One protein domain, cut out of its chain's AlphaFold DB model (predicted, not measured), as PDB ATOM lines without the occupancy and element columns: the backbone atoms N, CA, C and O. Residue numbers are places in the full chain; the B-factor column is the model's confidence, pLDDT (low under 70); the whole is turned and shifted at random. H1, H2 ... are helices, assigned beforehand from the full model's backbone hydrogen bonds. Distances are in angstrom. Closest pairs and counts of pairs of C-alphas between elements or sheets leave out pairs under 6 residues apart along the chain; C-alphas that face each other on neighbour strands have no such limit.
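This is residues 74 to 170 of the 500 residues of the protein "MYND-type domain-containing protein" of Gigaspora rosea (UniProt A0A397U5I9). Two long helices, H2 and H4, lie side by side and opposite ways along a rod-shaped domain, with H5 packing steeply across the first part of H4 and the last residues of H2. Short H3 sits at the H5 end and short H1 at the other end, near H2. The printed part has 97 residues with five named helices, H1 to H5 in chain order, and no named strand: all helix. It is loose, with a radius of gyration of the C-alphas of 16.0 A, and spans 52 by 21 by 18 A.

H2, residues 91 to 110, is the longest helix at 28.5 A, starting at C-alpha 91 (32.743, 5.146, -48.321). H4, residues 126 to 142, measures 24.4 A, and H5, residues 151 to 168, measures 25.9 A, ending at C-alpha 168 (13.796, 40.522, -48.963). H1 is residues 77 to 81 and H3 is residues 119 to 124.

H2 and H4 touch at a shallow tilt of 18 degrees, opposite ways; their closest C-alphas, Gly 106 and Ala 132, are 4.2 A apart. H5, the hub, touches H4 at a steep tilt of 60 degrees, with the C-alphas of Ile 129 and Tyr 160 closest at 6.5 A. Residues 107 to 110 of H2 touch H5, closest at the C-alphas of Ala 110 and Leu 156, 6.8 A; the tilt of 70.2 degrees is only just about perpendicular. H3 only just touches H5, with 3 pairs of C-alphas within 8 A, the closest being Leu 122 and Leu 163 at 6.3 A. H1 touches no helix. In each of the five helices every O i to N i+4 pair is within hydrogen-bond range.

The farthest C-alphas, Glu 87 and Gly 169, are 53.0 A apart. The printed part has no cut and no long link. Residues 169 to 170 have pLDDT under 70.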
ATOM      1  N   GLN A  74      18.097   2.446 -39.530       76.00
ATOM      2  CA  GLN A  74      18.813   2.590 -40.785       76.00
ATOM      3  C   GLN A  74      20.004   1.625 -40.783       76.00
ATOM      4  O   GLN A  74      20.629   1.395 -39.749       76.00
ATOM      5  N   GLU A  75      20.299   1.000 -41.926       76.12
ATOM      6  CA  GLU A  75      21.209  -0.161 -41.984       76.12
ATOM      7  C   GLU A  75      22.567   0.111 -41.336       76.12
ATOM      8  O   GLU A  75      23.068  -0.704 -40.563       76.12
ATOM      9  N   TYR A  76      23.130   1.289 -41.592       87.62
ATOM     10  CA  TYR A  76      24.434   1.681 -41.078       87.62
ATOM     11  C   TYR A  76      24.447   1.938 -39.569       87.62
ATOM     12  O   TYR A  76      25.483   1.724 -38.941       87.62
ATOM     13  N   ASP A  77      23.316   2.284 -38.943       87.31
ATOM     14  CA  ASP A  77      23.232   2.400 -37.479       87.31
ATOM     15  C   ASP A  77      23.526   1.067 -36.784       87.31
ATOM     16  O   ASP A  77      24.059   1.033 -35.673       87.31
ATOM     17  N   LEU A  78      23.253  -0.055 -37.457       87.25
ATOM     18  CA  LEU A  78      23.563  -1.386 -36.940       87.25
ATOM     19  C   LEU A  78      25.075  -1.590 -36.774       87.25
ATOM     20  O   LEU A  78      25.487  -2.304 -35.861       87.25
ATOM     21  N   LEU A  79      25.914  -0.932 -37.582       88.12
ATOM     22  CA  LEU A  79      27.373  -0.978 -37.428       88.12
ATOM     23  C   LEU A  79      27.838  -0.288 -36.145       88.12
ATOM     24  O   LEU A  79      28.810  -0.722 -35.524       88.12
ATOM     25  N   GLU A  80      27.162   0.787 -35.746       87.31
ATOM     26  CA  GLU A  80      27.441   1.496 -34.498       87.31
ATOM     27  C   GLU A  80      26.965   0.669 -33.299       87.31
ATOM     28  O   GLU A  80      27.746   0.410 -32.385       87.31
ATOM     29  N   ILE A  81      25.734   0.149 -33.356       85.88
ATOM     30  CA  ILE A  81      25.137  -0.689 -32.301       85.88
ATOM     31  C   ILE A  81      25.961  -1.960 -32.051       85.88
ATOM     32  O   ILE A  81      26.123  -2.389 -30.909       85.88
ATOM     33  N   THR A  82      26.494  -2.574 -33.108       86.31
ATOM     34  CA  THR A  82      27.293  -3.807 -33.010       86.31
ATOM     35  C   THR A  82      28.781  -3.559 -32.751       86.31
ATOM     36  O   THR A  82      29.524  -4.521 -32.551       86.31
ATOM     37  N   GLY A  83      29.235  -2.299 -32.751       88.69
ATOM     38  CA  GLY A  83      30.647  -1.937 -32.583       88.69
ATOM     39  C   GLY A  83      31.537  -2.259 -33.791       88.69
ATOM     40  O   GLY A  83      32.759  -2.268 -33.661       88.69
ATOM     41  N   ARG A  84      30.942  -2.509 -34.964       90.75
ATOM     42  CA  ARG A  84      31.610  -3.000 -36.185       90.75
ATOM     43  C   ARG A  84      31.906  -1.918 -37.215       90.75
ATOM     44  O   ARG A  84      32.451  -2.214 -38.271       90.75
ATOM     45  N   ARG A  85      31.609  -0.650 -36.917       90.31
ATOM     46  CA  ARG A  85      31.844   0.487 -37.829       90.31
ATOM     47  C   ARG A  85      33.266   0.550 -38.406       90.31
ATOM     48  O   ARG A  85      33.432   0.977 -39.537       90.31
ATOM     49  N   LYS A  86      34.287   0.133 -37.650       91.88
ATOM     50  CA  LYS A  86      35.695   0.134 -38.102       91.88
ATOM     51  C   LYS A  86      36.082  -1.085 -38.945       91.88
ATOM     52  O   LYS A  86      37.205  -1.146 -39.430       91.88
ATOM     53  N   GLU A  87      35.199  -2.074 -39.064       93.12
ATOM     54  CA  GLU A  87      35.458  -3.318 -39.794       93.12
ATOM     55  C   GLU A  87      35.087  -3.228 -41.278       93.12
ATOM     56  O   GLU A  87      35.310  -4.197 -42.001       93.12
ATOM     57  N   THR A  88      34.532  -2.098 -41.721       91.25
ATOM     58  CA  THR A  88      34.202  -1.811 -43.119       91.25
ATOM     59  C   THR A  88      34.903  -0.536 -43.577       91.25
ATOM     60  O   THR A  88      35.093   0.400 -42.799       91.25
ATOM     61  N   ASP A  89      35.315  -0.524 -44.838       89.75
ATOM     62  CA  ASP A  89      35.915   0.604 -45.548       89.75
ATOM     63  C   ASP A  89      34.965   1.177 -46.614       89.75
ATOM     64  O   ASP A  89      35.399   1.887 -47.521       89.75
ATOM     65  N   ASP A  90      33.670   0.859 -46.516       89.50
ATOM     66  CA  ASP A  90      32.646   1.387 -47.410       89.50
ATOM     67  C   ASP A  90      32.556   2.925 -47.280       89.50
ATOM     68  O   ASP A  90      32.262   3.437 -46.190       89.50
ATOM     69  N   PRO A  91      32.824   3.690 -48.360       89.25
ATOM     70  CA  PRO A  91      32.743   5.146 -48.321       89.25
ATOM     71  C   PRO A  91      31.343   5.649 -47.950       89.25
ATOM     72  O   PRO A  91      31.247   6.653 -47.241       89.25
ATOM     73  N   GLU A  92      30.275   4.934 -48.323       88.00
ATOM     74  CA  GLU A  92      28.900   5.325 -47.988       88.00
ATOM     75  C   GLU A  92      28.656   5.304 -46.480       88.00
ATOM     76  O   GLU A  92      27.992   6.184 -45.937       88.00
ATOM     77  N   VAL A  93      29.255   4.346 -45.766       91.06
ATOM     78  CA  VAL A  93      29.176   4.284 -44.301       91.06
ATOM     79  C   VAL A  93      29.812   5.533 -43.690       91.06
ATOM     80  O   VAL A  93      29.274   6.124 -42.751       91.06
ATOM     81  N   SER A  94      30.966   5.960 -44.208       91.56
ATOM     82  CA  SER A  94      31.640   7.167 -43.721       91.56
ATOM     83  C   SER A  94      30.813   8.429 -43.982       91.56
ATOM     84  O   SER A  94      30.697   9.276 -43.091       91.56
ATOM     85  N   GLU A  95      30.238   8.557 -45.179       92.25
ATOM     86  CA  GLU A  95      29.373   9.680 -45.555       92.25
ATOM     87  C   GLU A  95      28.101   9.726 -44.704       92.25
ATOM     88  O   GLU A  95      27.800  10.774 -44.126       92.25
ATOM     89  N   TYR A  96      27.443   8.582 -44.510       93.44
ATOM     90  CA  TYR A  96      26.259   8.440 -43.667       93.44
ATOM     91  C   TYR A  96      26.481   8.976 -42.250       93.44
ATOM     92  O   TYR A  96      25.718   9.802 -41.750       93.44
ATOM     93  N   PHE A  97      27.553   8.548 -41.577       94.12
ATOM     94  CA  PHE A  97      27.804   8.992 -40.206       94.12
ATOM     95  C   PHE A  97      28.203  10.469 -40.121       94.12
ATOM     96  O   PHE A  97      27.906  11.120 -39.120       94.12
ATOM     97  N   LYS A  98      28.849  11.013 -41.159       96.19
ATOM     98  CA  LYS A  98      29.124  12.451 -41.251       96.19
ATOM     99  C   LYS A  98      27.822  13.243 -41.406       96.19
ATOM    100  O   LYS A  98      27.639  14.247 -40.719       96.19
ATOM    101  N   ALA A  99      26.909  12.771 -42.255       96.50
ATOM    102  CA  ALA A  99      25.575  13.340 -42.404       96.50
ATOM    103  C   ALA A  99      24.793  13.277 -41.081       96.50
ATOM    104  O   ALA A  99      24.267  14.293 -40.635       96.50
ATOM    105  N   LYS A 100      24.815  12.134 -40.382       95.38
ATOM    106  CA  LYS A 100      24.164  11.943 -39.073       95.38
ATOM    107  C   LYS A 100      24.694  12.904 -38.002       95.38
ATOM    108  O   LYS A 100      23.916  13.437 -37.206       95.38
ATOM    109  N   GLU A 101      26.002  13.167 -37.976       96.69
ATOM    110  CA  GLU A 101      26.602  14.140 -37.054       96.69
ATOM    111  C   GLU A 101      26.099  15.566 -37.329       96.69
ATOM    112  O   GLU A 101      25.702  16.275 -36.401       96.69
ATOM    113  N   LEU A 102      26.087  15.983 -38.599       98.06
ATOM    114  CA  LEU A 102      25.585  17.298 -39.009       98.06
ATOM    115  C   LEU A 102      24.088  17.440 -38.728       98.06
ATOM    116  O   LEU A 102      23.670  18.449 -38.164       98.06
ATOM    117  N   PHE A 103      23.309  16.400 -39.030       97.38
ATOM    118  CA  PHE A 103      21.885  16.342 -38.729       97.38
ATOM    119  C   PHE A 103      21.636  16.522 -37.233       97.38
ATOM    120  O   PHE A 103      20.858  17.383 -36.837       97.38
ATOM    121  N   THR A 104      22.363  15.784 -36.392       96.50
ATOM    122  CA  THR A 104      22.245  15.880 -34.931       96.50
ATOM    123  C   THR A 104      22.571  17.291 -34.435       96.50
ATOM    124  O   THR A 104      21.863  17.824 -33.581       96.50
ATOM    125  N   LYS A 105      23.615  17.934 -34.978       97.69
ATOM    126  CA  LYS A 105      23.962  19.326 -34.643       97.69
ATOM    127  C   LYS A 105      22.838  20.290 -35.017       97.69
ATOM    128  O   LYS A 105      22.363  21.015 -34.144       97.69
ATOM    129  N   GLY A 106      22.381  20.257 -36.268       97.44
ATOM    130  CA  GLY A 106      21.308  21.128 -36.755       97.44
ATOM    131  C   GLY A 106      19.992  20.913 -36.009       97.44
ATOM    132  O   GLY A 106      19.366  21.871 -35.562       97.44
ATOM    133  N   PHE A 107      19.617  19.655 -35.769       97.12
ATOM    134  CA  PHE A 107      18.399  19.294 -35.049       97.12
ATOM    135  C   PHE A 107      18.422  19.758 -33.585       97.12
ATOM    136  O   PHE A 107      17.417  20.254 -33.074       97.12
ATOM    137  N   ASN A 108      19.572  19.663 -32.909       97.50
ATOM    138  CA  ASN A 108      19.732  20.149 -31.536       97.50
ATOM    139  C   ASN A 108      19.601  21.674 -31.423       97.50
ATOM    140  O   ASN A 108      19.137  22.163 -30.392       97.50
ATOM    141  N   ILE A 109      20.022  22.422 -32.448       97.75
ATOM    142  CA  ILE A 109      19.803  23.873 -32.521       97.75
ATOM    143  C   ILE A 109      18.316  24.133 -32.779       97.75
ATOM    144  O   ILE A 109      17.668  24.800 -31.977       97.75
ATOM    145  N   ALA A 110      17.750  23.511 -33.818       96.12
ATOM    146  CA  ALA A 110      16.347  23.667 -34.205       96.12
ATOM    147  C   ALA A 110      15.366  23.372 -33.061       96.12
ATOM    148  O   ALA A 110      14.342  24.040 -32.934       96.12
ATOM    149  N   SER A 111      15.682  22.394 -32.209       95.69
ATOM    150  CA  SER A 111      14.850  21.982 -31.070       95.69
ATOM    151  C   SER A 111      14.795  23.006 -29.932       95.69
ATOM    152  O   SER A 111      13.928  22.906 -29.069       95.69
ATOM    153  N   LYS A 112      15.720  23.973 -29.891       96.00
ATOM    154  CA  LYS A 112      15.748  25.046 -28.879       96.00
ATOM    155  C   LYS A 112      15.013  26.307 -29.332       96.00
ATOM    156  O   LYS A 112      14.776  27.196 -28.513       96.00
ATOM    157  N   ILE A 113      14.685  26.394 -30.618       95.19
ATOM    158  CA  ILE A 113      13.965  27.521 -31.206       95.19
ATOM    159  C   ILE A 113      12.472  27.333 -30.904       95.19
ATOM    160  O   ILE A 113      11.954  26.240 -31.157       95.19
ATOM    161  N   PRO A 114      11.772  28.351 -30.366       95.06
ATOM    162  CA  PRO A 114      10.328  28.290 -30.164       95.06
ATOM    163  C   PRO A 114       9.586  27.920 -31.453       95.06
ATOM    164  O   PRO A 114       9.956  28.363 -32.540       95.06
ATOM    165  N   ASP A 115       8.546  27.098 -31.333       93.44
ATOM    166  CA  ASP A 115       7.743  26.625 -32.463       93.44
ATOM    167  C   ASP A 115       6.626  27.625 -32.807       93.44
ATOM    168  O   ASP A 115       5.438  27.362 -32.627       93.44
ATOM    169  N   ASP A 116       7.029  28.826 -33.218       91.81
ATOM    170  CA  ASP A 116       6.133  29.884 -33.677       91.81
ATOM    171  C   ASP A 116       6.727  30.641 -34.871       91.81
ATOM    172  O   ASP A 116       7.907  30.515 -35.195       91.81
ATOM    173  N   THR A 117       5.895  31.412 -35.564       90.56
ATOM    174  CA  THR A 117       6.307  32.211 -36.728       90.56
ATOM    175  C   THR A 117       6.163  33.710 -36.463       90.56
ATOM    176  O   THR A 117       5.999  34.495 -37.401       90.56
ATOM    177  N   ASN A 118       6.192  34.133 -35.195       92.50
ATOM    178  CA  ASN A 118       6.061  35.543 -34.831       92.50
ATOM    179  C   ASN A 118       7.307  36.315 -35.276       92.50
ATOM    180  O   ASN A 118       8.430  35.861 -35.067       92.50
ATOM    181  N   GLU A 119       7.132  37.503 -35.856       91.75
ATOM    182  CA  GLU A 119       8.262  38.276 -36.391       91.75
ATOM    183  C   GLU A 119       9.316  38.621 -35.331       91.75
ATOM    184  O   GLU A 119      10.509  38.611 -35.631       91.75
ATOM    185  N   GLU A 120       8.894  38.899 -34.094       91.81
ATOM    186  CA  GLU A 120       9.803  39.169 -32.974       91.81
ATOM    187  C   GLU A 120      10.686  37.955 -32.665       91.81
ATOM    188  O   GLU A 120      11.905  38.095 -32.549       91.81
ATOM    189  N   THR A 121      10.093  36.758 -32.601       91.62
ATOM    190  CA  THR A 121      10.821  35.501 -32.394       91.62
ATOM    191  C   THR A 121      11.776  35.231 -33.550       91.62
ATOM    192  O   THR A 121      12.942  34.921 -33.314       91.62
ATOM    193  N   LEU A 122      11.307  35.379 -34.794       93.19
ATOM    194  CA  LEU A 122      12.108  35.128 -35.994       93.19
ATOM    195  C   LEU A 122      13.336  36.041 -36.054       93.19
ATOM    196  O   LEU A 122      14.433  35.553 -36.303       93.19
ATOM    197  N   LYS A 123      13.177  37.335 -35.751       92.56
ATOM    198  CA  LYS A 123      14.294  38.291 -35.676       92.56
ATOM    199  C   LYS A 123      15.235  37.972 -34.513       92.56
ATOM    200  O   LYS A 123      16.449  38.001 -34.675       92.56
ATOM    201  N   ALA A 124      14.701  37.618 -33.342       95.19
ATOM    202  CA  ALA A 124      15.518  37.276 -32.174       95.19
ATOM    203  C   ALA A 124      16.318  35.972 -32.352       95.19
ATOM    204  O   ALA A 124      17.382  35.814 -31.752       95.19
ATOM    205  N   LYS A 125      15.804  35.032 -33.152       96.56
ATOM    206  CA  LYS A 125      16.378  33.698 -33.386       96.56
ATOM    207  C   LYS A 125      16.954  33.505 -34.784       96.56
ATOM    208  O   LYS A 125      17.327  32.389 -35.129       96.56
ATOM    209  N   GLU A 126      17.096  34.581 -35.549       94.50
ATOM    210  CA  GLU A 126      17.566  34.585 -36.936       94.50
ATOM    211  C   GLU A 126      18.830  33.736 -37.132       94.50
ATOM    212  O   GLU A 126      18.830  32.798 -37.924       94.50
ATOM    213  N   GLN A 127      19.886  33.996 -36.354       95.69
ATOM    214  CA  GLN A 127      21.151  33.262 -36.477       95.69
ATOM    215  C   GLN A 127      20.998  31.763 -36.190       95.69
ATOM    216  O   GLN A 127      21.562  30.946 -36.914       95.69
ATOM    217  N   GLU A 128      20.205  31.396 -35.179       97.50
ATOM    218  CA  GLU A 128      19.949  29.996 -34.825       97.50
ATOM    219  C   GLU A 128      19.155  29.281 -35.930       97.50
ATOM    220  O   GLU A 128      19.454  28.131 -36.245       97.50
ATOM    221  N   ILE A 129      18.183  29.962 -36.552       96.62
ATOM    222  CA  ILE A 129      17.401  29.431 -37.680       96.62
ATOM    223  C   ILE A 129      18.316  29.192 -38.885       96.62
ATOM    224  O   ILE A 129      18.327  28.091 -39.435       96.62
ATOM    225  N   LEU A 130      19.114  30.193 -39.276       95.62
ATOM    226  CA  LEU A 130      20.037  30.089 -40.411       95.62
ATOM    227  C   LEU A 130      21.077  28.979 -40.195       95.62
ATOM    228  O   LEU A 130      21.336  28.175 -41.093       95.62
ATOM    229  N   GLU A 131      21.655  28.901 -38.995       97.44
ATOM    230  CA  GLU A 131      22.653  27.890 -38.642       97.44
ATOM    231  C   GLU A 131      22.055  26.476 -38.619       97.44
ATOM    232  O   GLU A 131      22.630  25.554 -39.208       97.44
ATOM    233  N   ALA A 132      20.887  26.295 -37.991       97.94
ATOM    234  CA  ALA A 132      20.192  25.011 -37.962       97.94
ATOM    235  C   ALA A 132      19.844  24.531 -39.376       97.94
ATOM    236  O   ALA A 132      20.147  23.387 -39.726       97.94
ATOM    237  N   THR A 133      19.265  25.413 -40.198       97.69
ATOM    238  CA  THR A 133      18.916  25.117 -41.591       97.69
ATOM    239  C   THR A 133      20.146  24.704 -42.384       97.69
ATOM    240  O   THR A 133      20.114  23.669 -43.047       97.69
ATOM    241  N   LYS A 134      21.258  25.438 -42.261       96.88
ATOM    242  CA  LYS A 134      22.511  25.094 -42.938       96.88
ATOM    243  C   LYS A 134      22.976  23.685 -42.574       96.88
ATOM    244  O   LYS A 134      23.222  22.881 -43.465       96.88
ATOM    245  N   TYR A 135      23.063  23.353 -41.285       98.25
ATOM    246  CA  TYR A 135      23.501  22.018 -40.860       98.25
ATOM    247  C   TYR A 135      22.598  20.895 -41.383       98.25
ATOM    248  O   TYR A 135      23.104  19.859 -41.811       98.25
ATOM    249  N   LEU A 136      21.280  21.099 -41.365       98.00
ATOM    250  CA  LEU A 136      20.311  20.107 -41.832       98.00
ATOM    251  C   LEU A 136      20.353  19.927 -43.355       98.00
ATOM    252  O   LEU A 136      20.335  18.795 -43.837       98.00
ATOM    253  N   VAL A 137      20.469  21.025 -44.107       97.12
ATOM    254  CA  VAL A 137      20.623  21.012 -45.569       97.12
ATOM    255  C   VAL A 137      21.915  20.301 -45.971       97.12
ATOM    256  O   VAL A 137      21.880  19.421 -46.828       97.12
ATOM    257  N   GLU A 138      23.044  20.614 -45.325       97.31
ATOM    258  CA  GLU A 138      24.315  19.917 -45.575       97.31
ATOM    259  C   GLU A 138      24.220  18.422 -45.248       97.31
ATOM    260  O   GLU A 138      24.738  17.590 -45.991       97.31
ATOM    261  N   ALA A 139      23.535  18.059 -44.160       97.56
ATOM    262  CA  ALA A 139      23.318  16.661 -43.811       97.56
ATOM    263  C   ALA A 139      22.511  15.923 -44.892       97.56
ATOM    264  O   ALA A 139      22.925  14.855 -45.334       97.56
ATOM    265  N   PHE A 140      21.406  16.509 -45.363       96.50
ATOM    266  CA  PHE A 140      20.565  15.910 -46.403       96.50
ATOM    267  C   PHE A 140      21.280  15.812 -47.759       96.50
ATOM    268  O   PHE A 140      21.109  14.834 -48.490       96.50
ATOM    269  N   LEU A 141      22.111  16.800 -48.103       95.12
ATOM    270  CA  LEU A 141      22.928  16.764 -49.316       95.12
ATOM    271  C   LEU A 141      24.043  15.718 -49.257       95.12
ATOM    272  O   LEU A 141      24.429  15.219 -50.309       95.12
ATOM    273  N   LEU A 142      24.541  15.372 -48.070       94.00
ATOM    274  CA  LEU A 142      25.505  14.285 -47.914       94.00
ATOM    275  C   LEU A 142      24.828  12.921 -48.022       94.00
ATOM    276  O   LEU A 142      25.213  12.126 -48.871       94.00
ATOM    277  N   ASP A 143      23.815  12.656 -47.196       91.81
ATOM    278  CA  ASP A 143      23.093  11.385 -47.230       91.81
ATOM    279  C   ASP A 143      21.663  11.552 -46.695       91.81
ATOM    280  O   ASP A 143      21.446  11.907 -45.535       91.81
ATOM    281  N   GLU A 144      20.671  11.255 -47.534       91.12
ATOM    282  CA  GLU A 144      19.255  11.340 -47.170       91.12
ATOM    283  C   GLU A 144      18.854  10.220 -46.211       91.12
ATOM    284  O   GLU A 144      17.896  10.366 -45.457       91.12
ATOM    285  N   LYS A 145      19.604   9.109 -46.202       87.94
ATOM    286  CA  LYS A 145      19.406   7.992 -45.269       87.94
ATOM    287  C   LYS A 145      19.615   8.432 -43.823       87.94
ATOM    288  O   LYS A 145      19.066   7.813 -42.917       87.94
ATOM    289  N   ALA A 146      20.454   9.442 -43.597       91.06
ATOM    290  CA  ALA A 146      20.831   9.912 -42.265       91.06
ATOM    291  C   ALA A 146      19.898  10.994 -41.710       91.06
ATOM    292  O   ALA A 146      20.068  11.402 -40.559       91.06
ATOM    293  N   THR A 147      18.956  11.496 -42.515       91.38
ATOM    294  CA  THR A 147      18.156  12.672 -42.177       91.38
ATOM    295  C   THR A 147      16.667  12.357 -42.143       91.38
ATOM    296  O   THR A 147      15.969  12.280 -43.154       91.38
ATOM    297  N   GLU A 148      16.148  12.218 -40.929       87.62
ATOM    298  CA  GLU A 148      14.725  11.983 -40.714       87.62
ATOM    299  C   GLU A 148      13.944  13.296 -40.802       87.62
ATOM    300  O   GLU A 148      14.280  14.284 -40.145       87.62
ATOM    301  N   MET A 149      12.870  13.309 -41.591       89.88
ATOM    302  CA  MET A 149      11.927  14.425 -41.582       89.88
ATOM    303  C   MET A 149      11.066  14.366 -40.315       89.88
ATOM    304  O   MET A 149      10.539  13.314 -39.957       89.88
ATOM    305  N   SER A 150      10.883  15.505 -39.646       91.50
ATOM    306  CA  SER A 150      10.072  15.609 -38.426       91.50
ATOM    307  C   SER A 150       9.224  16.884 -38.430       91.50
ATOM    308  O   SER A 150       9.585  17.845 -39.117       91.50
ATOM    309  N   PRO A 151       8.149  16.962 -37.619       93.38
ATOM    310  CA  PRO A 151       7.353  18.185 -37.494       93.38
ATOM    311  C   PRO A 151       8.192  19.415 -37.129       93.38
ATOM    312  O   PRO A 151       7.942  20.506 -37.632       93.38
ATOM    313  N   ARG A 152       9.244  19.233 -36.316       94.88
ATOM    314  CA  ARG A 152      10.153  20.323 -35.941       94.88
ATOM    315  C   ARG A 152      10.937  20.856 -37.140       94.88
ATOM    316  O   ARG A 152      11.099  22.064 -37.262       94.88
ATOM    317  N   ILE A 153      11.398  19.977 -38.029       95.12
ATOM    318  CA  ILE A 153      12.107  20.367 -39.257       95.12
ATOM    319  C   ILE A 153      11.150  21.060 -40.233       95.12
ATOM    320  O   ILE A 153      11.525  22.055 -40.845       95.12
ATOM    321  N   MET A 154       9.903  20.588 -40.333       94.44
ATOM    322  CA  MET A 154       8.875  21.250 -41.143       94.44
ATOM    323  C   MET A 154       8.592  22.673 -40.645       94.44
ATOM    324  O   MET A 154       8.558  23.605 -41.444       94.44
ATOM    325  N   SER A 155       8.448  22.852 -39.328       94.88
ATOM    326  CA  SER A 155       8.285  24.179 -38.724       94.88
ATOM    327  C   SER A 155       9.518  25.061 -38.947       94.88
ATOM    328  O   SER A 155       9.381  26.213 -39.349       94.88
ATOM    329  N   LEU A 156      10.732  24.517 -38.798       96.38
ATOM    330  CA  LEU A 156      11.962  25.252 -39.109       96.38
ATOM    331  C   LEU A 156      11.995  25.728 -40.570       96.38
ATOM    332  O   LEU A 156      12.397  26.858 -40.829       96.38
ATOM    333  N   ALA A 157      11.545  24.905 -41.522       94.88
ATOM    334  CA  ALA A 157      11.474  25.297 -42.928       94.88
ATOM    335  C   ALA A 157      10.504  26.474 -43.148       94.88
ATOM    336  O   ALA A 157      10.850  27.423 -43.850       94.88
ATOM    337  N   GLN A 158       9.340  26.465 -42.488       94.12
ATOM    338  CA  GLN A 158       8.385  27.584 -42.521       94.12
ATOM    339  C   GLN A 158       8.964  28.856 -41.885       94.12
ATOM    340  O   GLN A 158       8.796  29.954 -42.415       94.12
ATOM    341  N   GLN A 159       9.665  28.713 -40.756       95.31
ATOM    342  CA  GLN A 159      10.358  29.817 -40.088       95.31
ATOM    343  C   GLN A 159      11.436  30.417 -40.993       95.31
ATOM    344  O   GLN A 159      11.513  31.637 -41.115       95.31
ATOM    345  N   TYR A 160      12.226  29.572 -41.658       95.19
ATOM    346  CA  TYR A 160      13.257  29.986 -42.604       95.19
ATOM    347  C   TYR A 160      12.658  30.732 -43.804       95.19
ATOM    348  O   TYR A 160      13.115  31.822 -44.133       95.19
ATOM    349  N   GLU A 161      11.594  30.211 -44.416       92.12
ATOM    350  CA  GLU A 161      10.929  30.878 -45.541       92.12
ATOM    351  C   GLU A 161      10.352  32.244 -45.141       92.12
ATOM    352  O   GLU A 161      10.560  33.240 -45.835       92.12
ATOM    353  N   LYS A 162       9.675  32.328 -43.989       92.12
ATOM    354  CA  LYS A 162       9.131  33.598 -43.494       92.12
ATOM    355  C   LYS A 162      10.235  34.599 -43.151       92.12
ATOM    356  O   LYS A 162      10.088  35.785 -43.430       92.12
ATOM    357  N   LEU A 163      11.346  34.130 -42.584       91.56
ATOM    358  CA  LEU A 163      12.523  34.953 -42.312       91.56
ATOM    359  C   LEU A 163      13.103  35.547 -43.605       91.56
ATOM    360  O   LEU A 163      13.395  36.741 -43.636       91.56
ATOM    361  N   LEU A 164      13.190  34.763 -44.686       88.75
ATOM    362  CA  LEU A 164      13.602  35.274 -45.998       88.75
ATOM    363  C   LEU A 164      12.628  36.343 -46.511       88.75
ATOM    364  O   LEU A 164      13.064  37.416 -46.916       88.75
ATOM    365  N   LYS A 165      11.310  36.116 -46.438       87.06
ATOM    366  CA  LYS A 165      10.317  37.126 -46.861       87.06
ATOM    367  C   LYS A 165      10.486  38.456 -46.118       87.06
ATOM    368  O   LYS A 165      10.425  39.512 -46.742       87.06
ATOM    369  N   LEU A 166      10.774  38.404 -44.813       86.12
ATOM    370  CA  LEU A 166      11.053  39.591 -43.996       86.12
ATOM    371  C   LEU A 166      12.353  40.305 -44.398       86.12
ATOM    372  O   LEU A 166      12.407  41.531 -44.335       86.12
ATOM    373  N   GLN A 167      13.393  39.565 -44.793       80.06
ATOM    374  CA  GLN A 167      14.674  40.135 -45.231       80.06
ATOM    375  C   GLN A 167      14.597  40.758 -46.632       80.06
ATOM    376  O   GLN A 167      15.199  41.804 -46.869       80.06
ATOM    377  N   TYR A 168      13.862  40.127 -47.552       71.19
ATOM    378  CA  TYR A 168      13.796  40.522 -48.963       71.19
ATOM    379  C   TYR A 168      12.575  41.391 -49.318       71.19
ATOM    380  O   TYR A 168      12.467  41.838 -50.456       71.19
ATOM    381  N   GLY A 169      11.684  41.679 -48.362       56.91
ATOM    382  CA  GLY A 169      10.596  42.649 -48.538       56.91
ATOM    383  C   GLY A 169       9.528  42.225 -49.550       56.91
ATOM    384  O   GLY A 169       8.967  43.078 -50.234       56.91
ATOM    385  N   VAL A 170       9.252  40.923 -49.668       54.78
ATOM    386  CA  VAL A 170       8.148  40.431 -50.507       54.78
ATOM    387  C   VAL A 170       6.851  40.630 -49.725       54.78
ATOM    388  O   VAL A 170       6.479  39.792 -48.908       54.78
TER     389      VAL A 170